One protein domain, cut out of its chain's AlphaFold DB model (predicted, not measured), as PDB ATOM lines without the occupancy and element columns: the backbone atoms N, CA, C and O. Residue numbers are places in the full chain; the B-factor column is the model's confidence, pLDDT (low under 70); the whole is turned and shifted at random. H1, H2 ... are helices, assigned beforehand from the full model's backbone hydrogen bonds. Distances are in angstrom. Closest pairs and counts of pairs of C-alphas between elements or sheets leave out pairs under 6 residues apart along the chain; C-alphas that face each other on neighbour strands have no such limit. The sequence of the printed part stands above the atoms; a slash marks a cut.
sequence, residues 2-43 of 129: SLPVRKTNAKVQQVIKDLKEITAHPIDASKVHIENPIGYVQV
ATOM      1  N   SER A   2     114.201 107.647 175.977       44.22
ATOM      2  CA  SER A   2     114.257 109.021 176.480       44.22
ATOM      3  C   SER A   2     115.693 109.383 176.849       44.22
ATOM      4  O   SER A   2     116.425 108.514 177.324       44.22
ATOM      5  N   LEU A   3     116.073 110.649 176.660       44.03
ATOM      6  CA  LEU A   3     117.377 111.190 177.053       44.03
ATOM      7  C   LEU A   3     117.760 110.707 178.471       44.03
ATOM      8  O   LEU A   3     116.888 110.694 179.348       44.03
ATOM      9  N   PRO A   4     119.023 110.321 178.738       47.00
ATOM     10  CA  PRO A   4     119.502 110.035 180.085       47.00
ATOM     11  C   PRO A   4     119.586 111.350 180.864       47.00
ATOM     12  O   PRO A   4     120.650 111.936 181.053       47.00
ATOM     13  N   VAL A   5     118.432 111.869 181.282       53.25
ATOM     14  CA  VAL A   5     118.381 113.119 182.023       53.25
ATOM     15  C   VAL A   5     118.746 112.812 183.470       53.25
ATOM     16  O   VAL A   5     117.953 112.257 184.233       53.25
ATOM     17  N   ARG A   6     119.975 113.186 183.843       52.31
ATOM     18  CA  ARG A   6     120.377 113.519 185.220       52.31
ATOM     19  C   ARG A   6     119.153 114.077 185.950       52.31
ATOM     20  O   ARG A   6     118.665 115.104 185.494       52.31
ATOM     21  N   LYS A   7     118.655 113.386 186.995       52.50
ATOM     22  CA  LYS A   7     117.432 113.703 187.777       52.50
ATOM     23  C   LYS A   7     116.966 115.147 187.560       52.50
ATOM     24  O   LYS A   7     117.413 116.060 188.252       52.50
ATOM     25  N   THR A   8     116.142 115.364 186.541       58.25
ATOM     26  CA  THR A   8     115.766 116.720 186.142       58.25
ATOM     27  C   THR A   8     114.818 117.267 187.187       58.25
ATOM     28  O   THR A   8     113.951 116.550 187.686       58.25
ATOM     29  N   ASN A   9     114.973 118.543 187.520       72.00
ATOM     30  CA  ASN A   9     114.061 119.251 188.407       72.00
ATOM     31  C   ASN A   9     112.605 119.058 187.931       72.00
ATOM     32  O   ASN A   9     112.327 119.202 186.739       72.00
ATOM     33  N   ALA A  10     111.678 118.755 188.846       76.50
ATOM     34  CA  ALA A  10     110.263 118.524 188.531       76.50
ATOM     35  C   ALA A  10     109.633 119.678 187.727       76.50
ATOM     36  O   ALA A  10     108.792 119.444 186.862       76.50
ATOM     37  N   LYS A  11     110.106 120.915 187.941       78.62
ATOM     38  CA  LYS A  11     109.697 122.087 187.156       78.62
ATOM     39  C   LYS A  11     110.102 121.981 185.684       78.62
ATOM     40  O   LYS A  11     109.316 122.326 184.815       78.62
ATOM     41  N   VAL A  12     111.301 121.478 185.387       79.69
ATOM     42  CA  VAL A  12     111.786 121.310 184.004       79.69
ATOM     43  C   VAL A  12     111.005 120.205 183.298       79.69
ATOM     44  O   VAL A  12     110.597 120.390 182.158       79.69
ATOM     45  N   GLN A  13     110.718 119.102 183.996       77.06
ATOM     46  CA  GLN A  13     109.877 118.020 183.468       77.06
ATOM     47  C   GLN A  13     108.466 118.502 183.110       77.06
ATOM     48  O   GLN A  13     107.910 118.096 182.094       77.06
ATOM     49  N   GLN A  14     107.903 119.412 183.908       82.69
ATOM     50  CA  GLN A  14     106.613 120.027 183.609       82.69
ATOM     51  C   GLN A  14     106.659 120.899 182.346       82.69
ATOM     52  O   GLN A  14     105.721 120.854 181.557       82.69
ATOM     53  N   VAL A  15     107.741 121.654 182.131       82.00
ATOM     54  CA  VAL A  15     107.896 122.539 180.960       82.00
ATOM     55  C   VAL A  15     108.063 121.749 179.659       82.00
ATOM     56  O   VAL A  15     107.534 122.154 178.629       82.00
ATOM     57  N   ILE A  16     108.768 120.615 179.688       85.00
ATOM     58  CA  ILE A  16     109.071 119.833 178.474       85.00
ATOM     59  C   ILE A  16     108.017 118.775 178.130       85.00
ATOM     60  O   ILE A  16     108.107 118.154 177.073       85.00
ATOM     61  N   LYS A  17     107.014 118.566 178.993       82.69
ATOM     62  CA  LYS A  17     106.000 117.507 178.851       82.69
ATOM     63  C   LYS A  17     105.290 117.524 177.491       82.69
ATOM     64  O   LYS A  17     105.008 116.461 176.936       82.69
ATOM     65  N   ASP A  18     105.034 118.714 176.958       86.06
ATOM     66  CA  ASP A  18     104.277 118.904 175.717       86.06
ATOM     67  C   ASP A  18     105.180 119.112 174.480       86.06
ATOM     68  O   ASP A  18     104.688 119.242 173.362       86.06
ATOM     69  N   LEU A  19     106.509 119.074 174.643       85.19
ATOM     70  CA  LEU A  19     107.498 119.345 173.590       85.19
ATOM     71  C   LEU A  19     107.968 118.062 172.884       85.19
ATOM     72  O   LEU A  19     109.155 117.735 172.849       85.19
ATOM     73  N   LYS A  20     107.025 117.298 172.331       85.50
ATOM     74  CA  LYS A  20     107.299 115.964 171.760       85.50
ATOM     75  C   LYS A  20     108.247 115.995 170.557       85.50
ATOM     76  O   LYS A  20     109.144 115.160 170.488       85.50
ATOM     77  N   GLU A  21     108.102 116.986 169.677       87.06
ATOM     78  CA  GLU A  21     108.880 117.100 168.429       87.06
ATOM     79  C   GLU A  21     110.384 117.299 168.640       87.06
ATOM     80  O   GLU A  21     111.168 116.946 167.764       87.06
ATOM     81  N   ILE A  22     110.779 117.848 169.797       85.88
ATOM     82  CA  ILE A  22     112.188 118.100 170.141       85.88
ATOM     83  C   ILE A  22     112.741 117.103 171.166       85.88
ATOM     84  O   ILE A  22     113.946 117.046 171.380       85.88
ATOM     85  N   THR A  23     111.892 116.340 171.860       82.25
ATOM     86  CA  THR A  23     112.324 115.416 172.929       82.25
ATOM     87  C   THR A  23     112.393 113.963 172.461       82.25
ATOM     88  O   THR A  23     113.159 113.169 173.013       82.25
ATOM     89  N   ALA A  24     111.623 113.598 171.434       78.75
ATOM     90  CA  ALA A  24     111.529 112.239 170.922       78.75
ATOM     91  C   ALA A  24     112.587 111.953 169.841       78.75
ATOM     92  O   ALA A  24     112.262 111.778 168.668       78.75
ATOM     93  N   HIS A  25     113.861 111.860 170.237       74.56
ATOM     94  CA  HIS A  25     114.951 111.524 169.312       74.56
ATOM     95  C   HIS A  25     115.798 110.345 169.803       74.56
ATOM     96  O   HIS A  25     116.026 110.210 171.004       74.56
ATOM     97  N   PRO A  26     116.307 109.503 168.886       74.38
ATOM     98  CA  PRO A  26     117.149 108.353 169.220       74.38
ATOM     99  C   PRO A  26     118.611 108.729 169.518       74.38
ATOM    100  O   PRO A  26     119.437 107.839 169.706       74.38
ATOM    101  N   ILE A  27     118.952 110.023 169.520       77.44
ATOM    102  CA  ILE A  27     120.322 110.496 169.727       77.44
ATOM    103  C   ILE A  27     120.718 110.289 171.192       77.44
ATOM    104  O   ILE A  27     119.996 110.668 172.115       77.44
ATOM    105  N   ASP A  28     121.893 109.699 171.394       78.94
ATOM    106  CA  ASP A  28     122.512 109.582 172.707       78.94
ATOM    107  C   ASP A  28     122.969 110.964 173.202       78.94
ATOM    108  O   ASP A  28     123.861 111.583 172.617       78.94
ATOM    109  N   ALA A  29     122.374 111.432 174.301       72.00
ATOM    110  CA  ALA A  29     122.682 112.729 174.896       72.00
ATOM    111  C   ALA A  29     124.153 112.873 175.316       72.00
ATOM    112  O   ALA A  29     124.641 113.995 175.411       72.00
ATOM    113  N   SER A  30     124.866 111.765 175.557       74.88
ATOM    114  CA  SER A  30     126.284 111.798 175.933       74.88
ATOM    115  C   SER A  30     127.189 112.352 174.828       74.88
ATOM    116  O   SER A  30     128.280 112.840 175.111       74.88
ATOM    117  N   LYS A  31     126.727 112.312 173.573       81.62
ATOM    118  CA  LYS A  31     127.477 112.753 172.388       81.62
ATOM    119  C   LYS A  31     127.223 114.211 172.018       81.62
ATOM    120  O   LYS A  31     127.639 114.657 170.952       81.62
ATOM    121  N   VAL A  32     126.493 114.937 172.859       82.62
ATOM    122  CA  VAL A  32     126.008 116.278 172.547       82.62
ATOM    123  C   VAL A  32     126.628 117.275 173.501       82.62
ATOM    124  O   VAL A  32     126.474 117.187 174.716       82.62
ATOM    125  N   HIS A  33     127.347 118.229 172.921       87.75
ATOM    126  CA  HIS A  33     128.108 119.233 173.648       87.75
ATOM    127  C   HIS A  33     127.325 120.546 173.665       87.75
ATOM    128  O   HIS A  33     127.514 121.404 172.808       87.75
ATOM    129  N   ILE A  34     126.400 120.654 174.618       88.12
ATOM    130  CA  ILE A  34     125.635 121.874 174.892       88.12
ATOM    131  C   ILE A  34     125.296 121.951 176.384       88.12
ATOM    132  O   ILE A  34     125.122 120.929 177.054       88.12
ATOM    133  N   GLU A  35     125.176 123.159 176.915       87.31
ATOM    134  CA  GLU A  35     124.670 123.402 178.258       87.31
ATOM    135  C   GLU A  35     123.139 123.247 178.304       87.31
ATOM    136  O   GLU A  35     122.423 123.685 177.408       87.31
ATOM    137  N   ASN A  36     122.613 122.653 179.382       84.06
ATOM    138  CA  ASN A  36     121.170 122.507 179.634       84.06
ATOM    139  C   ASN A  36     120.345 121.930 178.449       84.06
ATOM    140  O   ASN A  36     119.342 122.536 178.061       84.06
ATOM    141  N   PRO A  37     120.705 120.758 177.880       83.94
ATOM    142  CA  PRO A  37     119.982 120.190 176.747       83.94
ATOM    143  C   PRO A  37     118.546 119.811 177.128       83.94
ATOM    144  O   PRO A  37     118.317 119.089 178.101       83.94
ATOM    145  N   ILE A  38     117.585 120.254 176.317       83.50
ATOM    146  CA  ILE A  38     116.165 119.881 176.445       83.50
ATOM    147  C   ILE A  38     115.656 119.039 175.270       83.50
ATOM    148  O   ILE A  38     114.527 118.559 175.321       83.50
ATOM    149  N   GLY A  39     116.460 118.864 174.219       84.38
ATOM    150  CA  GLY A  39     116.020 118.236 172.982       84.38
ATOM    151  C   GLY A  39     116.901 118.553 171.775       84.38
ATOM    152  O   GLY A  39     118.005 119.075 171.931       84.38
ATOM    153  N   TYR A  40     116.385 118.265 170.581       88.25
ATOM    154  CA  TYR A  40     117.022 118.528 169.291       88.25
ATOM    155  C   TYR A  40     116.058 119.213 168.327       88.25
ATOM    156  O   TYR A  40     114.845 119.071 168.432       88.25
ATOM    157  N   VAL A  41     116.609 119.923 167.344       90.56
ATOM    158  CA  VAL A  41     115.849 120.390 166.181       90.56
ATOM    159  C   VAL A  41     116.208 119.503 164.997       90.56
ATOM    160  O   VAL A  41     117.384 119.251 164.737       90.56
ATOM    161  N   GLN A  42     115.192 119.029 164.279       89.62
ATOM    162  CA  GLN A  42     115.391 118.301 163.032       89.62
ATOM    163  C   GLN A  42     115.543 119.296 161.881       89.62
ATOM    164  O   GLN A  42     114.672 120.137 161.665       89.62
ATOM    165  N   VAL A  43     116.634 119.178 161.127       94.88
ATOM    166  CA  VAL A  43     116.831 119.907 159.870       94.88
ATOM    167  C   VAL A  43     116.777 118.882 158.736       94.88
ATOM    168  O   VAL A  43     117.540 117.915 158.786       94.88
TER     169      VAL A  43
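What this domain is: This is residues 2 to 43 of the 129 residues of the protein "Calcium/proton exchanger" of Aspergillus niger (UniProt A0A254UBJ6). This is a small fold with little regular structure: residues 2 to 24 bend round in an arc through two short helices, H1 then H2, and the long stretch 24 to 43 makes a wide loop that folds back past H2. Residues 6 to 11, of which 10 and 11 belong to H1, stick out. The printed part has 42 residues, 11 of them in the two named helices, with no named strand; the class is all helix. It is compact, with a radius of gyration of the C-alphas of 10.2 A, and spans 27 by 19 by 16 A.

Where its parts are: Start at C-alpha 2, (114.257, 109.021, 176.480). Find C-alpha 10 at (110.263, 118.524, 188.531); from there H1, residues 10 to 16, runs 10.2 A. H2, residues 20 to 23, ends at C-alpha 23, (112.324, 115.416, 172.929).

How they stand to each other: H1 and H2 are close but not clearly touching; their closest C-alphas, of Ile 16 and Thr 23, are 7.8 A apart. In H1 every O i to N i+4 pair is within hydrogen-bond range; H2 is too short for one.

The domain as a whole: The farthest C-alphas, of Ala 10 and Val 43, are 29.4 A apart. The printed part has no cut, and the H1 to H2 link is tight. Look for pLDDT under 70 at residues 2 to 8.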